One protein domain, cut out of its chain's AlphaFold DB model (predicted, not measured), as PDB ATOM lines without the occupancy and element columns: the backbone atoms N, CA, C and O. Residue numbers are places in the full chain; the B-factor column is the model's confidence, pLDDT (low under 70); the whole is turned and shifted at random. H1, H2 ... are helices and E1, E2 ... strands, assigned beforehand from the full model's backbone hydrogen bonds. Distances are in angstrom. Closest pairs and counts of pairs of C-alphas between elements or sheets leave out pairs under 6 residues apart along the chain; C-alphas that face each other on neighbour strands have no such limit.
ATOM      1  N   MET A   6      -0.338   1.956 -36.578       91.88
ATOM      2  CA  MET A   6       0.821   1.299 -37.180       91.88
ATOM      3  C   MET A   6       1.014  -0.091 -36.583       91.88
ATOM      4  O   MET A   6       1.155  -0.219 -35.365       91.88
ATOM      5  N   LEU A   7       1.060  -1.121 -37.427       90.31
ATOM      6  CA  LEU A   7       1.277  -2.498 -36.990       90.31
ATOM      7  C   LEU A   7       2.603  -3.062 -37.509       90.31
ATOM      8  O   LEU A   7       2.841  -3.100 -38.712       90.31
ATOM      9  N   GLY A   8       3.459  -3.536 -36.605       89.31
ATOM     10  CA  GLY A   8       4.665  -4.278 -36.966       89.31
ATOM     11  C   GLY A   8       4.346  -5.729 -37.331       89.31
ATOM     12  O   GLY A   8       3.568  -6.380 -36.635       89.31
ATOM     13  N   ALA A   9       4.958  -6.252 -38.392       87.44
ATOM     14  CA  ALA A   9       4.822  -7.650 -38.785       87.44
ATOM     15  C   ALA A   9       6.137  -8.236 -39.308       87.44
ATOM     16  O   ALA A   9       6.863  -7.588 -40.058       87.44
ATOM     17  N   VAL A  10       6.431  -9.486 -38.953       87.75
ATOM     18  CA  VAL A  10       7.615 -10.197 -39.455       87.75
ATOM     19  C   VAL A  10       7.319 -10.776 -40.840       87.75
ATOM     20  O   VAL A  10       6.408 -11.590 -41.000       87.75
ATOM     21  N   ALA A  11       8.082 -10.361 -41.847       85.12
ATOM     22  CA  ALA A  11       7.981 -10.844 -43.219       85.12
ATOM     23  C   ALA A  11       9.007 -11.955 -43.474       85.12
ATOM     24  O   ALA A  11      10.152 -11.712 -43.842       85.12
ATOM     25  N   TYR A  12       8.563 -13.196 -43.285       78.12
ATOM     26  CA  TYR A  12       9.356 -14.410 -43.523       78.12
ATOM     27  C   TYR A  12       9.107 -15.039 -44.909       78.12
ATOM     28  O   TYR A  12       9.778 -15.989 -45.296       78.12
ATOM     29  N   ASP A  13       8.110 -14.548 -45.653       79.56
ATOM     30  CA  ASP A  13       7.687 -15.059 -46.962       79.56
ATOM     31  C   ASP A  13       7.088 -13.895 -47.781       79.56
ATOM     32  O   ASP A  13       6.335 -13.098 -47.207       79.56
ATOM     33  N   PRO A  14       7.346 -13.789 -49.101       80.12
ATOM     34  CA  PRO A  14       6.776 -12.734 -49.947       80.12
ATOM     35  C   PRO A  14       5.248 -12.586 -49.851       80.12
ATOM     36  O   PRO A  14       4.713 -11.484 -49.994       80.12
ATOM     37  N   LYS A  15       4.513 -13.668 -49.552       86.12
ATOM     38  CA  LYS A  15       3.052 -13.612 -49.366       86.12
ATOM     39  C   LYS A  15       2.626 -12.712 -48.203       86.12
ATOM     40  O   LYS A  15       1.502 -12.217 -48.216       86.12
ATOM     41  N   VAL A  16       3.495 -12.493 -47.209       85.38
ATOM     42  CA  VAL A  16       3.205 -11.641 -46.045       85.38
ATOM     43  C   VAL A  16       2.928 -10.208 -46.496       85.38
ATOM     44  O   VAL A  16       1.959  -9.611 -46.037       85.38
ATOM     45  N   VAL A  17       3.685  -9.697 -47.473       85.94
ATOM     46  CA  VAL A  17       3.444  -8.372 -48.072       85.94
ATOM     47  C   VAL A  17       2.035  -8.299 -48.666       85.94
ATOM     48  O   VAL A  17       1.280  -7.372 -48.394       85.94
ATOM     49  N   THR A  18       1.636  -9.332 -49.419       88.44
ATOM     50  CA  THR A  18       0.306  -9.390 -50.053       88.44
ATOM     51  C   THR A  18      -0.825  -9.404 -49.019       88.44
ATOM     52  O   THR A  18      -1.856  -8.766 -49.225       88.44
ATOM     53  N   ILE A  19      -0.641 -10.113 -47.900       91.25
ATOM     54  CA  ILE A  19      -1.619 -10.165 -46.805       91.25
ATOM     55  C   ILE A  19      -1.833  -8.769 -46.209       91.25
ATOM     56  O   ILE A  19      -2.978  -8.340 -46.049       91.25
ATOM     57  N   TRP A  20      -0.751  -8.048 -45.903       92.31
ATOM     58  CA  TRP A  20      -0.840  -6.740 -45.255       92.31
ATOM     59  C   TRP A  20      -1.337  -5.630 -46.177       92.31
ATOM     60  O   TRP A  20      -2.156  -4.821 -45.743       92.31
ATOM     61  N   GLU A  21      -0.960  -5.649 -47.458       91.12
ATOM     62  CA  GLU A  21      -1.590  -4.801 -48.479       91.12
ATOM     63  C   GLU A  21      -3.108  -5.038 -48.547       91.12
ATOM     64  O   GLU A  21      -3.898  -4.090 -48.571       91.12
ATOM     65  N   GLY A  22      -3.537  -6.303 -48.492       93.62
ATOM     66  CA  GLY A  22      -4.952  -6.665 -48.451       93.62
ATOM     67  C   GLY A  22      -5.681  -6.109 -47.222       93.62
ATOM     68  O   GLY A  22      -6.768  -5.543 -47.358       93.62
ATOM     69  N   PHE A  23      -5.088  -6.224 -46.031       95.25
ATOM     70  CA  PHE A  23      -5.666  -5.653 -44.810       95.25
ATOM     71  C   PHE A  23      -5.738  -4.131 -44.855       95.25
ATOM     72  O   PHE A  23      -6.779  -3.570 -44.515       95.25
ATOM     73  N   ARG A  24      -4.677  -3.464 -45.321       94.44
ATOM     74  CA  ARG A  24      -4.652  -2.007 -45.479       94.44
ATOM     75  C   ARG A  24      -5.808  -1.519 -46.347       94.44
ATOM     76  O   ARG A  24      -6.544  -0.631 -45.924       94.44
ATOM     77  N   ALA A  25      -6.009  -2.133 -47.512       95.56
ATOM     78  CA  ALA A  25      -7.130  -1.801 -48.388       95.56
ATOM     79  C   ALA A  25      -8.487  -2.072 -47.712       95.56
ATOM     80  O   ALA A  25      -9.369  -1.215 -47.710       95.56
ATOM     81  N   TRP A  26      -8.643  -3.235 -47.072       96.88
ATOM     82  CA  TRP A  26      -9.892  -3.625 -46.410       96.88
ATOM     83  C   TRP A  26     -10.293  -2.687 -45.259       96.88
ATOM     84  O   TRP A  26     -11.486  -2.434 -45.056       96.88
ATOM     85  N   PHE A  27      -9.314  -2.185 -44.501       96.75
ATOM     86  CA  PHE A  27      -9.520  -1.214 -43.427       96.75
ATOM     87  C   PHE A  27      -9.801   0.194 -43.956       96.75
ATOM     88  O   PHE A  27     -10.702   0.860 -43.440       96.75
ATOM     89  N   ALA A  28      -9.104   0.618 -45.013       94.44
ATOM     90  CA  ALA A  28      -9.354   1.900 -45.665       94.44
ATOM     91  C   ALA A  28     -10.802   2.004 -46.181       94.44
ATOM     92  O   ALA A  28     -11.455   3.022 -45.959       94.44
ATOM     93  N   ASP A  29     -11.351   0.921 -46.745       96.94
ATOM     94  CA  ASP A  29     -12.759   0.827 -47.181       96.94
ATOM     95  C   ASP A  29     -13.787   0.974 -46.035       96.94
ATOM     96  O   ASP A  29     -14.997   1.003 -46.272       96.94
ATOM     97  N   ARG A  30     -13.329   1.012 -44.778       96.94
ATOM     98  CA  ARG A  30     -14.143   1.108 -43.553       96.94
ATOM     99  C   ARG A  30     -13.786   2.331 -42.708       96.94
ATOM    100  O   ARG A  30     -14.052   2.329 -41.508       96.94
ATOM    101  N   ASP A  31     -13.180   3.345 -43.326       95.06
ATOM    102  CA  ASP A  31     -12.750   4.588 -42.673       95.06
ATOM    103  C   ASP A  31     -11.808   4.353 -41.474       95.06
ATOM    104  O   ASP A  31     -11.776   5.134 -40.520       95.06
ATOM    105  N   PHE A  32     -11.032   3.265 -41.511       94.75
ATOM    106  CA  PHE A  32     -10.040   2.952 -40.490       94.75
ATOM    107  C   PHE A  32      -8.633   3.245 -41.013       94.75
ATOM    108  O   PHE A  32      -8.125   2.555 -41.896       94.75
ATOM    109  N   ASP A  33      -8.012   4.287 -40.457       94.31
ATOM    110  CA  ASP A  33      -6.657   4.710 -40.809       94.31
ATOM    111  C   ASP A  33      -5.622   3.737 -40.224       94.31
ATOM    112  O   ASP A  33      -5.328   3.751 -39.024       94.31
ATOM    113  N   PHE A  34      -5.112   2.858 -41.084       95.00
ATOM    114  CA  PHE A  34      -4.230   1.746 -40.748       95.00
ATOM    115  C   PHE A  34      -3.048   1.683 -41.711       95.00
ATOM    116  O   PHE A  34      -3.210   1.813 -42.928       95.00
ATOM    117  N   ASP A  35      -1.872   1.408 -41.163       93.00
ATOM    118  CA  ASP A  35      -0.674   1.091 -41.928       93.00
ATOM    119  C   ASP A  35       0.160   0.034 -41.192       93.00
ATOM    120  O   ASP A  35      -0.122  -0.336 -40.047       93.00
ATOM    121  N   TYR A  36       1.184  -0.484 -41.859       91.50
ATOM    122  CA  TYR A  36       2.014  -1.547 -41.314       91.50
ATOM    123  C   TYR A  36       3.502  -1.350 -41.627       91.50
ATOM    124  O   TYR A  36       3.886  -0.721 -42.612       91.50
ATOM    125  N   LEU A  37       4.356  -1.915 -40.773       91.12
ATOM    126  CA  LEU A  37       5.807  -1.970 -40.936       91.12
ATOM    127  C   LEU A  37       6.246  -3.427 -40.975       91.12
ATOM    128  O   LEU A  37       5.942  -4.199 -40.068       91.12
ATOM    129  N   LEU A  38       6.991  -3.794 -42.011       90.56
ATOM    130  CA  LEU A  38       7.560  -5.131 -42.121       90.56
ATOM    131  C   LEU A  38       8.946  -5.184 -41.486       90.56
ATOM    132  O   LEU A  38       9.736  -4.258 -41.652       90.56
ATOM    133  N   PHE A  39       9.247  -6.285 -40.813       91.31
ATOM    134  CA  PHE A  39      10.572  -6.626 -40.307       91.31
ATOM    135  C   PHE A  39      11.023  -7.915 -40.983       91.31
ATOM    136  O   PHE A  39      10.301  -8.908 -40.941       91.31
ATOM    137  N   SER A  40      12.191  -7.906 -41.622       90.44
ATOM    138  CA  SER A  40      12.708  -9.091 -42.322       90.44
ATOM    139  C   SER A  40      14.146  -9.364 -41.914       90.44
ATOM    140  O   SER A  40      15.000  -8.495 -42.098       90.44
ATOM    141  N   SER A  41      14.422 -10.567 -41.414       92.62
ATOM    142  CA  SER A  41      15.786 -11.067 -41.237       92.62
ATOM    143  C   SER A  41      16.340 -11.468 -42.601       92.62
ATOM    144  O   SER A  41      15.848 -12.401 -43.227       92.62
ATOM    145  N   ILE A  42      17.339 -10.738 -43.093       93.31
ATOM    146  CA  ILE A  42      17.826 -10.873 -44.473       93.31
ATOM    147  C   ILE A  42      19.114 -11.688 -44.579       93.31
ATOM    148  O   ILE A  42      19.323 -12.369 -45.580       93.31
ATOM    149  N   ALA A  43      19.966 -11.655 -43.557       95.81
ATOM    150  CA  ALA A  43      21.222 -12.393 -43.530       95.81
ATOM    151  C   ALA A  43      21.674 -12.652 -42.092       95.81
ATOM    152  O   ALA A  43      21.287 -11.925 -41.178       95.81
ATOM    153  N   MET A  44      22.520 -13.655 -41.904       96.75
ATOM    154  CA  MET A  44      23.190 -13.928 -40.633       96.75
ATOM    155  C   MET A  44      24.555 -14.568 -40.869       96.75
ATOM    156  O   MET A  44      24.837 -15.047 -41.971       96.75
ATOM    157  N   ARG A  45      25.412 -14.557 -39.850       97.00
ATOM    158  CA  ARG A  45      26.727 -15.200 -39.916       97.00
ATOM    159  C   ARG A  45      26.557 -16.712 -39.795       97.00
ATOM    160  O   ARG A  45      25.658 -17.186 -39.099       97.00
ATOM    161  N   ASP A  46      27.438 -17.489 -40.415       96.56
ATOM    162  CA  ASP A  46      27.507 -18.932 -40.158       96.56
ATOM    163  C   ASP A  46      27.768 -19.253 -38.685       96.56
ATOM    164  O   ASP A  46      27.222 -20.222 -38.164       96.56
ATOM    165  N   SER A  47      28.530 -18.396 -38.006       94.94
ATOM    166  CA  SER A  47      28.808 -18.469 -36.572       94.94
ATOM    167  C   SER A  47      27.639 -18.077 -35.662       94.94
ATOM    168  O   SER A  47      27.745 -18.286 -34.460       94.94
ATOM    169  N   ASN A 171      21.242 -11.602 -36.354       93.94
ATOM    170  CA  ASN A 171      20.891 -11.473 -37.765       93.94
ATOM    171  C   ASN A 171      20.799  -9.994 -38.175       93.94
ATOM    172  O   ASN A 171      20.565  -9.110 -37.352       93.94
ATOM    173  N   PHE A 172      20.950  -9.723 -39.469       94.38
ATOM    174  CA  PHE A 172      20.608  -8.432 -40.050       94.38
ATOM    175  C   PHE A 172      19.113  -8.368 -40.331       94.38
ATOM    176  O   PHE A 172      18.590  -9.144 -41.129       94.38
ATOM    177  N   THR A 173      18.452  -7.388 -39.715       92.88
ATOM    178  CA  THR A 173      17.032  -7.098 -39.910       92.88
ATOM    179  C   THR A 173      16.847  -5.756 -40.608       92.88
ATOM    180  O   THR A 173      17.500  -4.766 -40.272       92.88
ATOM    181  N   VAL A 174      15.929  -5.709 -41.570       92.44
ATOM    182  CA  VAL A 174      15.498  -4.476 -42.241       92.44
ATOM    183  C   VAL A 174      14.059  -4.136 -41.882       92.44
ATOM    184  O   VAL A 174      13.253  -5.029 -41.625       92.44
ATOM    185  N   ILE A 175      13.752  -2.837 -41.898       89.69
ATOM    186  CA  ILE A 175      12.394  -2.305 -41.763       89.69
ATOM    187  C   ILE A 175      11.877  -1.928 -43.155       89.69
ATOM    188  O   ILE A 175      12.554  -1.206 -43.891       89.69
ATOM    189  N   GLY A 176      10.668  -2.374 -43.490       82.94
ATOM    190  CA  GLY A 176      10.014  -2.160 -44.779       82.94
ATOM    191  C   GLY A 176      10.073  -3.381 -45.699       82.94
ATOM    192  O   GLY A 176      10.471  -4.468 -45.287       82.94
ATOM    193  N   ASP A 177       9.639  -3.197 -46.946       78.00
ATOM    194  CA  ASP A 177       9.630  -4.256 -47.959       78.00
ATOM    195  C   ASP A 177      11.069  -4.729 -48.267       78.00
ATOM    196  O   ASP A 177      11.873  -3.934 -48.770       78.00
ATOM    197  N   PRO A 178      11.422  -6.001 -47.989       71.06
ATOM    198  CA  PRO A 178      12.762  -6.520 -48.254       71.06
ATOM    199  C   PRO A 178      13.083  -6.630 -49.754       71.06
ATOM    200  O   PRO A 178      14.252  -6.756 -50.114       71.06
ATOM    201  N   HIS A 179      12.080  -6.551 -50.633       75.50
ATOM    202  CA  HIS A 179      12.223  -6.681 -52.085       75.50
ATOM    203  C   HIS A 179      12.490  -5.354 -52.798       75.50
ATOM    204  O   HIS A 179      12.536  -5.284 -54.027       75.50
ATOM    205  N   VAL A 180      12.709  -4.266 -52.056       84.56
ATOM    206  CA  VAL A 180      13.181  -3.034 -52.688       84.56
ATOM    207  C   VAL A 180      14.588  -3.254 -53.248       84.56
ATOM    208  O   VAL A 180      15.478  -3.760 -52.564       84.56
ATOM    209  N   ALA A 181      14.819  -2.798 -54.481       88.75
ATOM    210  CA  ALA A 181      16.044  -3.069 -55.245       88.75
ATOM    211  C   ALA A 181      17.353  -2.774 -54.486       88.75
ATOM    212  O   ALA A 181      18.387  -3.392 -54.735       88.75
ATOM    213  N   LYS A 182      17.331  -1.817 -53.550       91.69
ATOM    214  CA  LYS A 182      18.487  -1.495 -52.707       91.69
ATOM    215  C   LYS A 182      18.802  -2.599 -51.689       91.69
ATOM    216  O   LYS A 182      19.980  -2.888 -51.494       91.69
ATOM    217  N   ILE A 183      17.787  -3.196 -51.061       91.00
ATOM    218  CA  ILE A 183      17.951  -4.295 -50.100       91.00
ATOM    219  C   ILE A 183      18.363  -5.563 -50.843       91.00
ATOM    220  O   ILE A 183      19.342  -6.190 -50.452       91.00
ATOM    221  N   GLU A 184      17.728  -5.871 -51.976       91.12
ATOM    222  CA  GLU A 184      18.135  -7.000 -52.824       91.12
ATOM    223  C   GLU A 184      19.589  -6.863 -53.291       91.12
ATOM    224  O   GLU A 184      20.368  -7.815 -53.226       91.12
ATOM    225  N   ARG A 185      19.997  -5.655 -53.708       95.12
ATOM    226  CA  ARG A 185      21.386  -5.384 -54.092       95.12
ATOM    227  C   ARG A 185      22.349  -5.530 -52.918       95.12
ATOM    228  O   ARG A 185      23.434  -6.072 -53.112       95.12
ATOM    229  N   PHE A 186      21.986  -5.032 -51.737       95.12
ATOM    230  CA  PHE A 186      22.788  -5.194 -50.524       95.12
ATOM    231  C   PHE A 186      22.971  -6.677 -50.187       95.12
ATOM    232  O   PHE A 186      24.104  -7.124 -50.038       95.12
ATOM    233  N   LEU A 187      21.879  -7.443 -50.161       94.94
ATOM    234  CA  LEU A 187      21.900  -8.865 -49.847       94.94
ATOM    235  C   LEU A 187      22.731  -9.658 -50.864       94.94
ATOM    236  O   LEU A 187      23.556 -10.475 -50.473       94.94
ATOM    237  N   ALA A 188      22.583  -9.370 -52.159       95.62
ATOM    238  CA  ALA A 188      23.371 -10.017 -53.205       95.62
ATOM    239  C   ALA A 188      24.879  -9.738 -53.077       95.62
ATOM    240  O   ALA A 188      25.689 -10.623 -53.333       95.62
ATOM    241  N   LEU A 189      25.267  -8.519 -52.683       97.12
ATOM    242  CA  LEU A 189      26.673  -8.183 -52.428       97.12
ATOM    243  C   LEU A 189      27.203  -8.878 -51.170       97.12
ATOM    244  O   LEU A 189      28.321  -9.381 -51.189       97.12
ATOM    245  N   LEU A 190      26.399  -8.919 -50.105       97.00
ATOM    246  CA  LEU A 190      26.764  -9.533 -48.832       97.00
ATOM    247  C   LEU A 190      26.956 -11.051 -48.975       97.00
ATOM    248  O   LEU A 190      28.005 -11.574 -48.619       97.00
ATOM    249  N   LEU A 191      25.985 -11.746 -49.575       97.12
ATOM    250  CA  LEU A 191      26.053 -13.191 -49.824       97.12
ATOM    251  C   LEU A 191      27.088 -13.568 -50.896       97.12
ATOM    252  O   LEU A 191      27.486 -14.724 -50.988       97.12
ATOM    253  N   GLY A 192      27.519 -12.608 -51.719       97.19
ATOM    254  CA  GLY A 192      28.585 -12.798 -52.704       97.19
ATOM    255  C   GLY A 192      30.000 -12.731 -52.119       97.19
ATOM    256  O   GLY A 192      30.960 -12.991 -52.844       97.19
ATOM    257  N   MET A 193      30.149 -12.369 -50.840       97.94
ATOM    258  CA  MET A 193      31.439 -12.348 -50.154       97.94
ATOM    259  C   MET A 193      32.019 -13.760 -50.033       97.94
ATOM    260  O   MET A 193      31.333 -14.690 -49.619       97.94
ATOM    261  N   SER A 194      33.307 -13.908 -50.351       97.62
ATOM    262  CA  SER A 194      34.033 -15.173 -50.220       97.62
ATOM    263  C   SER A 194      35.199 -15.029 -49.254       97.62
ATOM    264  O   SER A 194      35.974 -14.078 -49.340       97.62
ATOM    265  N   TYR A 195      35.374 -16.012 -48.372       97.50
ATOM    266  CA  TYR A 195      36.519 -16.070 -47.463       97.50
ATOM    267  C   TYR A 195      37.863 -16.282 -48.185       97.50
ATOM    268  O   TYR A 195      38.936 -15.984 -47.648       97.50
ATOM    269  N   ASP A 196      37.825 -16.771 -49.424       97.69
ATOM    270  CA  ASP A 196      39.014 -16.929 -50.262       97.69
ATOM    271  C   ASP A 196      39.483 -15.612 -50.889       97.69
ATOM    272  O   ASP A 196      40.640 -15.515 -51.302       97.69
ATOM    273  N   ASP A 197      38.625 -14.589 -50.916       97.94
ATOM    274  CA  ASP A 197      38.978 -13.262 -51.406       97.94
ATOM    275  C   ASP A 197      39.812 -12.509 -50.345       97.94
ATOM    276  O   ASP A 197      39.325 -12.244 -49.240       97.94
ATOM    277  N   PRO A 198      41.080 -12.154 -50.640       97.81
ATOM    278  CA  PRO A 198      41.960 -11.494 -49.681       97.81
ATOM    279  C   PRO A 198      41.526 -10.067 -49.310       97.81
ATOM    280  O   PRO A 198      41.948  -9.589 -48.259       97.81
ATOM    281  N   GLU A 199      40.711  -9.385 -50.124       97.69
ATOM    282  CA  GLU A 199      40.163  -8.063 -49.779       97.69
ATOM    283  C   GLU A 199      38.990  -8.180 -48.798       97.69
ATOM    284  O   GLU A 199      38.803  -7.323 -47.934       97.69
ATOM    285  N   VAL A 200      38.222  -9.267 -48.900       97.25
ATOM    286  CA  VAL A 200      37.021  -9.515 -48.090       97.25
ATOM    287  C   VAL A 200      37.351 -10.236 -46.786       97.25
ATOM    288  O   VAL A 200      36.757  -9.934 -45.751       97.25
ATOM    289  N   ARG A 201      38.319 -11.159 -46.799       98.19
ATOM    290  CA  ARG A 201      38.694 -11.976 -45.635       98.19
ATOM    291  C   ARG A 201      38.891 -11.170 -44.343       98.19
ATOM    292  O   ARG A 201      38.325 -11.587 -43.336       98.19
ATOM    293  N   PRO A 202      39.605 -10.025 -44.327       97.94
ATOM    294  CA  PRO A 202      39.768  -9.247 -43.101       97.94
ATOM    295  C   PRO A 202      38.440  -8.736 -42.525       97.94
ATOM    296  O   PRO A 202      38.312  -8.634 -41.311       97.94
ATOM    297  N   LEU A 203      37.451  -8.434 -43.375       96.56
ATOM    298  CA  LEU A 203      36.119  -8.012 -42.934       96.56
ATOM    299  C   LEU A 203      35.362  -9.178 -42.292       96.56
ATOM    300  O   LEU A 203      34.769  -9.002 -41.233       96.56
ATOM    301  N   LEU A 204      35.428 -10.368 -42.898       97.44
ATOM    302  CA  LEU A 204      34.801 -11.573 -42.346       97.44
ATOM    303  C   LEU A 204      35.462 -12.005 -41.030       97.44
ATOM    304  O   LEU A 204      34.775 -12.396 -40.094       97.44
ATOM    305  N   ASP A 205      36.785 -11.877 -40.914       96.44
ATOM    306  CA  ASP A 205      37.489 -12.166 -39.663       96.44
ATOM    307  C   ASP A 205      37.133 -11.169 -38.549       96.44
ATOM    308  O   ASP A 205      36.988 -11.583 -37.400       96.44
ATOM    309  N   LEU A 206      36.966  -9.877 -38.870       94.19
ATOM    310  CA  LEU A 206      36.526  -8.863 -37.901       94.19
ATOM    311  C   LEU A 206      35.103  -9.111 -37.405       94.19
ATOM    312  O   LEU A 206      34.828  -8.936 -36.222       94.19
ATOM    313  N   GLU A 207      34.218  -9.515 -38.309       92.44
ATOM    314  CA  GLU A 207      32.820  -9.802 -38.000       92.44
ATOM    315  C   GLU A 207      32.633 -11.214 -37.391       92.44
ATOM    316  O   GLU A 207      31.573 -11.530 -36.849       92.44
ATOM    317  N   GLY A 208      33.682 -12.048 -37.411       93.06
ATOM    318  CA  GLY A 208      33.731 -13.342 -36.728       93.06
ATOM    319  C   GLY A 208      33.057 -14.486 -37.486       93.06
ATOM    320  O   GLY A 208      32.480 -15.375 -36.859       93.06
ATOM    321  N   LEU A 209      33.114 -14.481 -38.820       96.31
ATOM    322  CA  LEU A 209      32.416 -15.442 -39.681       96.31
ATOM    323  C   LEU A 209      33.306 -15.980 -40.813       96.31
ATOM    324  O   LEU A 209      34.369 -15.424 -41.111       96.31
ATOM    325  N   LYS A 210      32.868 -17.059 -41.471       97.19
ATOM    326  CA  LYS A 210      33.466 -17.550 -42.728       97.19
ATOM    327  C   LYS A 210      32.538 -17.391 -43.922       97.19
ATOM    328  O   LYS A 210      33.031 -17.213 -45.032       97.19
ATOM    329  N   GLU A 211      31.229 -17.400 -43.715       97.62
ATOM    330  CA  GLU A 211      30.256 -17.214 -44.790       97.62
ATOM    331  C   GLU A 211      28.994 -16.512 -44.285       97.62
ATOM    332  O   GLU A 211      28.504 -16.774 -43.185       97.62
ATOM    333  N   TRP A 212      28.447 -15.618 -45.107       98.06
ATOM    334  CA  TRP A 212      27.113 -15.082 -44.868       98.06
ATOM    335  C   TRP A 212      26.067 -16.092 -45.325       98.06
ATOM    336  O   TRP A 212      26.163 -16.662 -46.412       98.06
ATOM    337  N   ARG A 213      25.032 -16.273 -44.510       96.94
ATOM    338  CA  ARG A 213      23.891 -17.144 -44.794       96.94
ATOM    339  C   ARG A 213      22.617 -16.330 -44.941       96.94
ATOM    340  O   ARG A 213      22.527 -15.196 -44.469       96.94
ATOM    341  N   ALA A 214      21.623 -16.924 -45.599       94.00
ATOM    342  CA  ALA A 214      20.278 -16.365 -45.633       94.00
ATOM    343  C   ALA A 214      19.738 -16.218 -44.202       94.00
ATOM    344  O   ALA A 214      19.946 -17.101 -43.369       94.00
ATOM    345  N   GLY A 215      19.068 -15.097 -43.927       92.25
ATOM    346  CA  GLY A 215      18.431 -14.871 -42.634       92.25
ATOM    347  C   GLY A 215      17.327 -15.895 -42.371       92.25
ATOM    348  O   GLY A 215      16.618 -16.303 -43.293       92.25
TER     349      GLY A 215
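What this domain is: This is residues 6 to 47 and 171 to 215 of the 246 residues of an uncharacterized protein of Actinobacteria bacterium (UniProt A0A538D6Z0). This is a long, thin rod built along one long strand, E2, with three shorter strands, E1, E3 and E4, set beside it in staggered fashion; two helices, H1 and H2, lie along one face of this narrow sheet, one toward each end, and the other face bears no named helix. A small helix, H3, lies off the sheet at the end of the rod where H2 and E4 are. The printed part has 87 residues, with three named helices and four named strands; along the chain come E1, then H1, then E2, then E3, then H2, then H3, then E4; the sheet is branched, with E1 and E2 parallel, E2 and E3 antiparallel, and E2 and E4 antiparallel, and the class is mixed, helices and strands. The whole is loose, with a radius of gyration of the C-alphas of 17.1 A, and spans 58 by 21 by 16 A.

How they stand to each other: Begin with E2, residues 34 to 45, the one strand with three neighbours. Beside its residues 35 to 40 you find E1, residues 6 to 10, parallel at 29 degrees, with N 9 and O 37 2.8 A apart, within hydrogen-bond range. On the same side, beside residues 43 to 45, is E4, residues 212 to 214, antiparallel at 138 degrees, with N 213 and O 44 at 2.8 A. On the other side, beside residues 38 to 43, is E3, residues 172 to 175, antiparallel at 165 degrees, with N 42 and O 172 at 2.8 A. Look next at H1, residues 15 to 28, on the sheet at a height of 9.0 A; it runs along the strands, at 2 degrees to E2 on the local plane. It touches E2, the closest C-alphas being those of Arg 24 and Phe 34, 6.1 A apart. E1, H1 and E2 form a strand-helix-strand unit, two parallel neighbour strands with a helix between, its crossover right-handed. On the same face is H2, residues 181 to 191, at a height of 9.3 A over the sheet and at 3 degrees to E2 on the local plane. It touches E4, the closest C-alphas being those of Leu 191 and Trp 212, 5.4 A apart. H1 and H2 are apart. H3, residues 201 to 207, is not on the sheet, and is apart from E2, but only just, at 8.4 A. In H1, H2 and H3 every O i to N i+4 pair is within hydrogen-bond range.

Where its parts are: Find C-alpha 34 at (-4.230, 1.746, -40.748); from there E2 runs 35.3 A to C-alpha 45 at (26.727, -15.200, -39.916). E1 measures 13.5 A, E3 10.4 A and E4 7.0 A from first to last C-alpha; H1 measures 20.2 A, H2 15.2 A and H3 9.9 A. E4 ends at C-alpha 214, (20.278, -16.365, -45.633).

The domain as a whole: The C-alphas farthest apart, those of Arg 30 and Pro 198, are 57.8 A apart. Residues 48 to 170 are not printed, and C-alphas 47 and 171 are 10.6 A apart across this cut. Of the links printed whole, that from H2 to H3 is short and the others are tight. No printed residue has a pLDDT under 70.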